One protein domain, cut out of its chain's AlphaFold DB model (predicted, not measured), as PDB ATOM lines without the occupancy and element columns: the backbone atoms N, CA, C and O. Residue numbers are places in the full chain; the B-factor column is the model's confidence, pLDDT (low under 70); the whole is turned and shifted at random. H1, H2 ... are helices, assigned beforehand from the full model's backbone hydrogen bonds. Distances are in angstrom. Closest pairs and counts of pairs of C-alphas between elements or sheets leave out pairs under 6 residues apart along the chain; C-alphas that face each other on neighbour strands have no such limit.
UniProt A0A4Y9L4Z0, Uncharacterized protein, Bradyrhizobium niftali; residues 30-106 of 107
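Overview. This is residues 30 to 106 of the 107 residues of an uncharacterized protein of Bradyrhizobium niftali (UniProt A0A4Y9L4Z0). Four helices, H2, H3, H4 and H5, make a loose, open ring, and the long helix H1 crosses one side of it. H3 is the long side of the ring, and the free first residues of H1, 30 to 36, stick out. The printed part has 77 residues, with five named helices in the order H1 to H5 and no named strand; the class is all helix. It is compact, with a radius of gyration of the C-alphas of 12.8 A and spans of 34 by 27 by 20 A.

Along the chain. H1, residues 30 to 50, begins with C-alpha 30 at (139.112, 102.952, 184.626) and is 30.0 A long. H2 is residues 56 to 61. H3, residues 65 to 84, starts at C-alpha 65 (159.687, 104.601, 165.054) and is 28.8 A long. H4 is residues 88 to 92. H5, residues 95 to 105, measures 15.6 A and ends at C-alpha 105 (164.369, 102.550, 179.750).

Arrangement. H1, with residues 45 to 49 alone, only just touches H5, with 3 pairs of C-alphas within 8 A; the closest C-alphas, of Leu 45 and Asp 97, are 6.6 A apart, and the lines are about perpendicular at 88 degrees. H1 and H3 are near each other. H3 and H5 are close but not clearly touching, C-alphas 75 and 105 being closest at 6.6 A, at a steep tilt of 49 degrees, opposite ways. H3 and H4 touch only at the corner, and only just, with 3 pairs within 8 A; the closest C-alphas are those of Leu 82 and Phe 88, 6.1 A. H2 and H4 are apart. In each of the five helices every O i to N i+4 pair is within hydrogen-bond range.

Size, cuts and confidence. The C-alphas farthest apart, of Gly 30 and Asp 54, are 38.0 A apart. The printed part has no cut, and the four links are tight. pLDDT is under 70 at residues 51 to 58 and 87 to 106.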
ATOM      1  N   GLY A  30     137.833 103.130 183.939       85.81
ATOM      2  CA  GLY A  30     139.112 102.952 184.626       85.81
ATOM      3  C   GLY A  30     139.521 101.482 184.760       85.81
ATOM      4  O   GLY A  30     140.687 101.163 184.547       85.81
ATOM      5  N   ILE A  31     138.568 100.583 185.039       84.06
ATOM      6  CA  ILE A  31     138.833  99.138 185.134       84.06
ATOM      7  C   ILE A  31     139.201  98.588 183.754       84.06
ATOM      8  O   ILE A  31     140.235  97.947 183.612       84.06
ATOM      9  N   GLN A  32     138.431  98.932 182.721       86.50
ATOM     10  CA  GLN A  32     138.702  98.484 181.348       86.50
ATOM     11  C   GLN A  32     140.071  98.947 180.840       86.50
ATOM     12  O   GLN A  32     140.804  98.189 180.207       86.50
ATOM     13  N   THR A  33     140.439 100.194 181.144       85.12
ATOM     14  CA  THR A  33     141.755 100.734 180.788       85.12
ATOM     15  C   THR A  33     142.858  99.994 181.545       85.12
ATOM     16  O   THR A  33     143.865  99.612 180.951       85.12
ATOM     17  N   SER A  34     142.656  99.732 182.840       80.81
ATOM     18  CA  SER A  34     143.608  98.991 183.669       80.81
ATOM     19  C   SER A  34     143.846  97.568 183.158       80.81
ATOM     20  O   SER A  34     144.997  97.134 183.133       80.81
ATOM     21  N   ASP A  35     142.812  96.872 182.679       82.19
ATOM     22  CA  ASP A  35     142.942  95.521 182.121       82.19
ATOM     23  C   ASP A  35     143.844  95.500 180.879       82.19
ATOM     24  O   ASP A  35     144.731  94.650 180.756       82.19
ATOM     25  N   VAL A  36     143.669  96.469 179.973       84.19
ATOM     26  CA  VAL A  36     144.501  96.597 178.765       84.19
ATOM     27  C   VAL A  36     145.955  96.883 179.134       84.19
ATOM     28  O   VAL A  36     146.851  96.190 178.653       84.19
ATOM     29  N   ILE A  37     146.194  97.867 180.007       80.19
ATOM     30  CA  ILE A  37     147.549  98.242 180.432       80.19
ATOM     31  C   ILE A  37     148.232  97.076 181.152       80.19
ATOM     32  O   ILE A  37     149.366  96.732 180.823       80.19
ATOM     33  N   THR A  38     147.529  96.402 182.062       77.62
ATOM     34  CA  THR A  38     148.051  95.226 182.770       77.62
ATOM     35  C   THR A  38     148.388  94.095 181.794       77.62
ATOM     36  O   THR A  38     149.437  93.465 181.918       77.62
ATOM     37  N   GLY A  39     147.552  93.867 180.777       80.94
ATOM     38  CA  GLY A  39     147.815  92.882 179.728       80.94
ATOM     39  C   GLY A  39     149.038  93.216 178.865       80.94
ATOM     40  O   GLY A  39     149.798  92.315 178.506       80.94
ATOM     41  N   VAL A  40     149.251  94.494 178.543       82.56
ATOM     42  CA  VAL A  40     150.444  94.963 177.816       82.56
ATOM     43  C   VAL A  40     151.701  94.764 178.660       82.56
ATOM     44  O   VAL A  40     152.662  94.163 178.179       82.56
ATOM     45  N   LEU A  41     151.674  95.190 179.924       77.88
ATOM     46  CA  LEU A  41     152.802  95.043 180.844       77.88
ATOM     47  C   LEU A  41     153.153  93.571 181.065       77.88
ATOM     48  O   LEU A  41     154.315  93.198 180.937       77.88
ATOM     49  N   GLY A  42     152.158  92.709 181.287       76.06
ATOM     50  CA  GLY A  42     152.383  91.273 181.448       76.06
ATOM     51  C   GLY A  42     153.063  90.636 180.232       76.06
ATOM     52  O   GLY A  42     154.002  89.857 180.390       76.06
ATOM     53  N   LYS A  43     152.648  90.998 179.011       81.56
ATOM     54  CA  LYS A  43     153.278  90.503 177.774       81.56
ATOM     55  C   LYS A  43     154.696  91.024 177.594       81.56
ATOM     56  O   LYS A  43     155.560  90.247 177.209       81.56
ATOM     57  N   LEU A  44     154.931  92.307 177.870       77.56
ATOM     58  CA  LEU A  44     156.264  92.900 177.795       77.56
ATOM     59  C   LEU A  44     157.222  92.196 178.760       77.56
ATOM     60  O   LEU A  44     158.298  91.776 178.351       77.56
ATOM     61  N   LEU A  45     156.816  92.014 180.016       74.25
ATOM     62  CA  LEU A  45     157.635  91.334 181.018       74.25
ATOM     63  C   LEU A  45     157.868  89.864 180.662       74.25
ATOM     64  O   LEU A  45     158.994  89.394 180.769       74.25
ATOM     65  N   SER A  46     156.848  89.164 180.158       76.44
ATOM     66  CA  SER A  46     157.003  87.778 179.687       76.44
ATOM     67  C   SER A  46     157.988  87.692 178.519       76.44
ATOM     68  O   SER A  46     158.899  86.875 178.543       76.44
ATOM     69  N   PHE A  47     157.869  88.585 177.530       77.50
ATOM     70  CA  PHE A  47     158.807  88.673 176.408       77.50
ATOM     71  C   PHE A  47     160.240  88.915 176.889       77.50
ATOM     72  O   PHE A  47     161.168  88.243 176.447       77.50
ATOM     73  N   ILE A  48     160.419  89.843 177.829       71.56
ATOM     74  CA  ILE A  48     161.717  90.135 178.434       71.56
ATOM     75  C   ILE A  48     162.265  88.914 179.177       71.56
ATOM     76  O   ILE A  48     163.469  88.681 179.118       71.56
ATOM     77  N   GLN A  49     161.426  88.170 179.903       71.06
ATOM     78  CA  GLN A  49     161.821  86.982 180.665       71.06
ATOM     79  C   GLN A  49     162.234  85.817 179.760       71.06
ATOM     80  O   GLN A  49     163.267  85.203 180.025       71.06
ATOM     81  N   ASP A  50     161.473  85.572 178.694       72.81
ATOM     82  CA  ASP A  50     161.659  84.450 177.766       72.81
ATOM     83  C   ASP A  50     162.774  84.680 176.731       72.81
ATOM     84  O   ASP A  50     163.228  83.734 176.086       72.81
ATOM     85  N   THR A  51     163.229  85.923 176.551       68.31
ATOM     86  CA  THR A  51     164.306  86.251 175.606       68.31
ATOM     87  C   THR A  51     165.667  86.162 176.303       68.31
ATOM     88  O   THR A  51     165.932  86.893 177.260       68.31
ATOM     89  N   GLU A  52     166.552  85.281 175.819       63.03
ATOM     90  CA  GLU A  52     167.955  85.243 176.254       63.03
ATOM     91  C   GLU A  52     168.619  86.599 175.945       63.03
ATOM     92  O   GLU A  52     168.577  87.096 174.818       63.03
ATOM     93  N   LEU A  53     169.189  87.228 176.978       55.91
ATOM     94  CA  LEU A  53     169.730  88.597 176.987       55.91
ATOM     95  C   LEU A  53     171.058  88.740 176.222       55.91
ATOM     96  O   LEU A  53     171.903  89.547 176.606       55.91
ATOM     97  N   ASP A  54     171.271  87.970 175.160       58.12
ATOM     98  CA  ASP A  54     172.567  87.968 174.486       58.12
ATOM     99  C   ASP A  54     172.806  89.227 173.639       58.12
ATOM    100  O   ASP A  54     173.966  89.527 173.370       58.12
ATOM    101  N   ASP A  55     171.771  90.027 173.323       60.34
ATOM    102  CA  ASP A  55     171.968  91.443 172.970       60.34
ATOM    103  C   ASP A  55     170.677  92.308 173.042       60.34
ATOM    104  O   ASP A  55     169.982  92.516 172.043       60.34
ATOM    105  N   PRO A  56     170.307  92.846 174.216       59.31
ATOM    106  CA  PRO A  56     169.200  93.801 174.352       59.31
ATOM    107  C   PRO A  56     169.406  95.136 173.602       59.31
ATOM    108  O   PRO A  56     168.426  95.845 173.370       59.31
ATOM    109  N   VAL A  57     170.632  95.480 173.182       62.22
ATOM    110  CA  VAL A  57     170.901  96.675 172.359       62.22
ATOM    111  C   VAL A  57     170.401  96.450 170.933       62.22
ATOM    112  O   VAL A  57     169.704  97.304 170.386       62.22
ATOM    113  N   LEU A  58     170.625  95.253 170.387       62.16
ATOM    114  CA  LEU A  58     170.125  94.840 169.072       62.16
ATOM    115  C   LEU A  58     168.597  94.936 168.961       62.16
ATOM    116  O   LEU A  58     168.077  95.295 167.910       62.16
ATOM    117  N   TRP A  59     167.851  94.650 170.030       72.62
ATOM    118  CA  TRP A  59     166.389  94.782 170.012       72.62
ATOM    119  C   TRP A  59     165.940  96.232 169.928       72.62
ATOM    120  O   TRP A  59     165.041  96.547 169.152       72.62
ATOM    121  N   ARG A  60     166.586  97.110 170.700       71.88
ATOM    122  CA  ARG A  60     166.272  98.540 170.726       71.88
ATOM    123  C   ARG A  60     166.600  99.207 169.390       71.88
ATOM    124  O   ARG A  60     165.818 100.017 168.916       71.88
ATOM    125  N   GLU A  61     167.695  98.797 168.752       76.62
ATOM    126  CA  GLU A  61     168.099  99.273 167.420       76.62
ATOM    127  C   GLU A  61     167.186  98.788 166.279       76.62
ATOM    128  O   GLU A  61     167.179  99.392 165.207       76.62
ATOM    129  N   ASN A  62     166.411  97.719 166.491       81.62
ATOM    130  CA  ASN A  62     165.485  97.166 165.496       81.62
ATOM    131  C   ASN A  62     164.027  97.616 165.687       81.62
ATOM    132  O   ASN A  62     163.161  97.177 164.925       81.62
ATOM    133  N   LEU A  63     163.737  98.462 166.680       84.31
ATOM    134  CA  LEU A  63     162.402  99.031 166.837       84.31
ATOM    135  C   LEU A  63     162.104  99.974 165.673       84.31
ATOM    136  O   LEU A  63     162.922 100.814 165.297       84.31
ATOM    137  N   ASP A  64     160.908  99.856 165.109       90.00
ATOM    138  CA  ASP A  64     160.412 100.893 164.216       90.00
ATOM    139  C   ASP A  64     160.062 102.173 165.013       90.00
ATOM    140  O   ASP A  64     159.858 102.116 166.232       90.00
ATOM    141  N   PRO A  65     159.946 103.342 164.354       90.19
ATOM    142  CA  PRO A  65     159.687 104.601 165.054       90.19
ATOM    143  C   PRO A  65     158.396 104.617 165.889       90.19
ATOM    144  O   PRO A  65     158.303 105.333 166.886       90.19
ATOM    145  N   GLN A  66     157.373 103.849 165.497       89.25
ATOM    146  CA  GLN A  66     156.128 103.756 166.254       89.25
ATOM    147  C   GLN A  66     156.309 102.883 167.496       89.25
ATOM    148  O   GLN A  66     155.754 103.193 168.550       89.25
ATOM    149  N   GLN A  67     157.071 101.797 167.385       85.19
ATOM    150  CA  GLN A  67     157.407 100.925 168.505       85.19
ATOM    151  C   GLN A  67     158.275 101.644 169.538       85.19
ATOM    152  O   GLN A  67     157.998 101.524 170.729       85.19
ATOM    153  N   GLU A  68     159.258 102.429 169.094       86.75
ATOM    154  CA  GLU A  68     160.080 103.274 169.965       86.75
ATOM    155  C   GLU A  68     159.213 104.295 170.716       86.75
ATOM    156  O   GLU A  68     159.207 104.322 171.945       86.75
ATOM    157  N   CYS A  69     158.362 105.037 169.996       87.50
ATOM    158  CA  CYS A  69     157.432 105.990 170.606       87.50
ATOM    159  C   CYS A  69     156.484 105.327 171.621       87.50
ATOM    160  O   CYS A  69     156.239 105.864 172.701       87.50
ATOM    161  N   ASN A  70     155.957 104.142 171.301       84.25
ATOM    162  CA  ASN A  70     155.083 103.404 172.209       84.25
ATOM    163  C   ASN A  70     155.827 102.922 173.462       84.25
ATOM    164  O   ASN A  70     155.244 102.919 174.547       84.25
ATOM    165  N   LEU A  71     157.089 102.508 173.321       83.50
ATOM    166  CA  LEU A  71     157.921 102.089 174.443       83.50
ATOM    167  C   LEU A  71     158.209 103.273 175.379       83.50
ATOM    168  O   LEU A  71     158.051 103.127 176.589       83.50
ATOM    169  N   ASP A  72     158.522 104.449 174.836       85.38
ATOM    170  CA  ASP A  72     158.737 105.672 175.622       85.38
ATOM    171  C   ASP A  72     157.468 106.126 176.362       85.38
ATOM    172  O   ASP A  72     157.512 106.485 177.544       85.38
ATOM    173  N   LEU A  73     156.307 106.066 175.697       85.19
ATOM    174  CA  LEU A  73     155.016 106.347 176.333       85.19
ATOM    175  C   LEU A  73     154.736 105.378 177.486       85.19
ATOM    176  O   LEU A  73     154.243 105.793 178.535       85.19
ATOM    177  N   LEU A  74     155.066 104.096 177.312       81.69
ATOM    178  CA  LEU A  74     154.904 103.097 178.362       81.69
ATOM    179  C   LEU A  74     155.831 103.373 179.551       81.69
ATOM    180  O   LEU A  74     155.373 103.287 180.689       81.69
ATOM    181  N   GLY A  75     157.088 103.752 179.297       81.75
ATOM    182  CA  GLY A  75     158.024 104.196 180.334       81.75
ATOM    183  C   GLY A  75     157.467 105.377 181.133       81.75
ATOM    184  O   GLY A  75     157.350 105.301 182.351       81.75
ATOM    185  N   THR A  76     156.966 106.400 180.437       83.62
ATOM    186  CA  THR A  76     156.356 107.586 181.064       83.62
ATOM    187  C   THR A  76     155.150 107.232 181.946       83.62
ATOM    188  O   THR A  76     154.989 107.762 183.045       83.62
ATOM    189  N   VAL A  77     154.282 106.322 181.488       81.19
ATOM    190  CA  VAL A  77     153.129 105.851 182.278       81.19
ATOM    191  C   VAL A  77     153.585 105.093 183.523       81.19
ATOM    192  O   VAL A  77     152.978 105.249 184.586       81.19
ATOM    193  N   LEU A  78     154.634 104.275 183.411       78.56
ATOM    194  CA  LEU A  78     155.205 103.556 184.545       78.56
ATOM    195  C   LEU A  78     155.790 104.523 185.575       78.56
ATOM    196  O   LEU A  78     155.463 104.387 186.751       78.56
ATOM    197  N   ASP A  79     156.563 105.517 185.145       81.56
ATOM    198  CA  ASP A  79     157.161 106.516 186.035       81.56
ATOM    199  C   ASP A  79     156.090 107.281 186.815       81.56
ATOM    200  O   ASP A  79     156.110 107.289 188.046       81.56
ATOM    201  N   HIS A  80     155.070 107.803 186.129       83.06
ATOM    202  CA  HIS A  80     153.941 108.455 186.797       83.06
ATOM    203  C   HIS A  80     153.196 107.517 187.756       83.06
ATOM    204  O   HIS A  80     152.797 107.923 188.845       83.06
ATOM    205  N   SER A  81     153.022 106.244 187.389       79.06
ATOM    206  CA  SER A  81     152.355 105.265 188.258       79.06
ATOM    207  C   SER A  81     153.171 104.963 189.522       79.06
ATOM    208  O   SER A  81     152.595 104.728 190.586       79.06
ATOM    209  N   LEU A  82     154.504 104.972 189.420       79.19
ATOM    210  CA  LEU A  82     155.425 104.789 190.543       79.19
ATOM    211  C   LEU A  82     155.460 106.013 191.466       79.19
ATOM    212  O   LEU A  82     155.517 105.839 192.685       79.19
ATOM    213  N   GLU A  83     155.403 107.220 190.900       83.56
ATOM    214  CA  GLU A  83     155.299 108.478 191.647       83.56
ATOM    215  C   GLU A  83     153.989 108.561 192.440       83.56
ATOM    216  O   GLU A  83     154.006 108.871 193.632       83.56
ATOM    217  N   GLU A  84     152.864 108.232 191.802       84.62
ATOM    218  CA  GLU A  84     151.536 108.239 192.426       84.62
ATOM    219  C   GLU A  84     151.386 107.134 193.479       84.62
ATOM    220  O   GLU A  84     150.770 107.326 194.531       84.62
ATOM    221  N   ASN A  85     151.944 105.948 193.220       78.81
ATOM    222  CA  ASN A  85     151.854 104.824 194.138       78.81
ATOM    223  C   ASN A  85     153.099 103.935 194.085       78.81
ATOM    224  O   ASN A  85     153.165 102.964 193.335       78.81
ATOM    225  N   ALA A  86     154.042 104.162 194.999       72.56
ATOM    226  CA  ALA A  86     155.246 103.338 195.117       72.56
ATOM    227  C   ALA A  86     154.960 101.832 195.334       72.56
ATOM    228  O   ALA A  86     155.790 100.985 194.994       72.56
ATOM    229  N   ALA A  87     153.784 101.458 195.863       69.50
ATOM    230  CA  ALA A  87     153.390 100.054 196.005       69.50
ATOM    231  C   ALA A  87     153.018  99.396 194.662       69.50
ATOM    232  O   ALA A  87     153.101  98.172 194.546       69.50
ATOM    233  N   PHE A  88     152.691 100.176 193.625       68.50
ATOM    234  CA  PHE A  88     152.467  99.695 192.256       68.50
ATOM    235  C   PHE A  88     153.677  98.922 191.724       68.50
ATOM    236  O   PHE A  88     153.538  97.844 191.143       68.50
ATOM    237  N   ALA A  89     154.880  99.403 192.048       63.72
ATOM    238  CA  ALA A  89     156.141  98.750 191.727       63.72
ATOM    239  C   ALA A  89     156.202  97.301 192.228       63.72
ATOM    240  O   ALA A  89     156.910  96.476 191.657       63.72
ATOM    241  N   HIS A  90     155.574  97.004 193.368       60.31
ATOM    242  CA  HIS A  90     155.574  95.676 193.989       60.31
ATOM    243  C   HIS A  90     154.489  94.766 193.417       60.31
ATOM    244  O   HIS A  90     154.590  93.550 193.546       60.31
ATOM    245  N   TYR A  91     153.465  95.358 192.804       59.19
ATOM    246  CA  TYR A  91     152.355  94.644 192.193       59.19
ATOM    247  C   TYR A  91     152.666  94.216 190.753       59.19
ATOM    248  O   TYR A  91     152.241  93.147 190.329       59.19
ATOM    249  N   VAL A  92     153.419  95.037 190.013       59.22
ATOM    250  CA  VAL A  92     153.622  94.850 188.566       59.22
ATOM    251  C   VAL A  92     155.013  94.339 188.203       59.22
ATOM    252  O   VAL A  92     155.163  93.690 187.175       59.22
ATOM    253  N   LEU A  93     156.031  94.595 189.027       61.47
ATOM    254  CA  LEU A  93     157.417  94.264 188.696       61.47
ATOM    255  C   LEU A  93     158.011  93.342 189.763       61.47
ATOM    256  O   LEU A  93     158.144  93.732 190.929       61.47
ATOM    257  N   SER A  94     158.440  92.141 189.367       60.06
ATOM    258  CA  SER A  94     159.379  91.381 190.192       60.06
ATOM    259  C   SER A  94     160.706  92.147 190.316       60.06
ATOM    260  O   SER A  94     161.003  93.069 189.551       60.06
ATOM    261  N   LEU A  95     161.545  91.780 191.288       56.84
ATOM    262  CA  LEU A  95     162.866  92.403 191.451       56.84
ATOM    263  C   LEU A  95     163.731  92.261 190.179       56.84
ATOM    264  O   LEU A  95     164.548  93.130 189.878       56.84
ATOM    265  N   GLU A  96     163.531  91.173 189.436       57.91
ATOM    266  CA  GLU A  96     164.203  90.897 188.170       57.91
ATOM    267  C   GLU A  96     163.653  91.765 187.029       57.91
ATOM    268  O   GLU A  96     164.438  92.359 186.287       57.91
ATOM    269  N   ASP A  97     162.333  91.959 186.975       63.00
ATOM    270  CA  ASP A  97     161.683  92.862 186.019       63.00
ATOM    271  C   ASP A  97     162.129  94.311 186.211       63.00
ATOM    272  O   ASP A  97     162.403  94.997 185.233       63.00
ATOM    273  N   ARG A  98     162.295  94.776 187.458       63.28
ATOM    274  CA  ARG A  98     162.827  96.125 187.732       63.28
ATOM    275  C   ARG A  98     164.242  96.311 187.187       63.28
ATOM    276  O   ARG A  98     164.556  97.362 186.639       63.28
ATOM    277  N   ARG A  99     165.096  95.292 187.327       61.50
ATOM    278  CA  ARG A  99     166.480  95.322 186.826       61.50
ATOM    279  C   ARG A  99     166.532  95.377 185.300       61.50
ATOM    280  O   ARG A  99     167.358  96.098 184.750       61.50
ATOM    281  N   ARG A 100     165.655  94.627 184.628       62.97
ATOM    282  CA  ARG A 100     165.576  94.582 183.161       62.97
ATOM    283  C   ARG A 100     164.873  95.817 182.582       62.97
ATOM    284  O   ARG A 100     165.314  96.336 181.565       62.97
ATOM    285  N   ALA A 101     163.853  96.342 183.262       63.50
ATOM    286  CA  ALA A 101     163.199  97.601 182.908       63.50
ATOM    287  C   ALA A 101     164.180  98.783 182.966       63.50
ATOM    288  O   ALA A 101     164.252  99.541 182.007       63.50
ATOM    289  N   ALA A 102     165.004  98.896 184.015       65.00
ATOM    290  CA  ALA A 102     166.046  99.928 184.088       65.00
ATOM    291  C   ALA A 102     167.013  99.872 182.887       65.00
ATOM    292  O   ALA A 102     167.390 100.898 182.328       65.00
ATOM    293  N   PHE A 103     167.349  98.663 182.428       63.84
ATOM    294  CA  PHE A 103     168.173  98.473 181.235       63.84
ATOM    295  C   PHE A 103     167.457  98.910 179.944       63.84
ATOM    296  O   PHE A 103     168.075  99.506 179.066       63.84
ATOM    297  N   LEU A 104     166.154  98.637 179.829       57.06
ATOM    298  CA  LEU A 104     165.355  98.982 178.651       57.06
ATOM    299  C   LEU A 104     164.933 100.444 178.585       57.06
ATOM    300  O   LEU A 104     164.734 100.919 177.473       57.06
ATOM    301  N   PHE A 105     164.774 101.140 179.710       62.44
ATOM    302  CA  PHE A 105     164.369 102.550 179.750       62.44
ATOM    303  C   PHE A 105     165.560 103.508 179.918       62.44
ATOM    304  O   PHE A 105     165.436 104.683 179.596       62.44
ATOM    305  N   GLY A 106     166.748 103.010 180.284       52.69
ATOM    306  CA  GLY A 106     167.993 103.782 180.232       52.69
ATOM    307  C   GLY A 106     168.068 104.913 181.260       52.69
ATOM    308  O   GLY A 106     168.533 106.005 180.927       52.69
TER     309      GLY A 106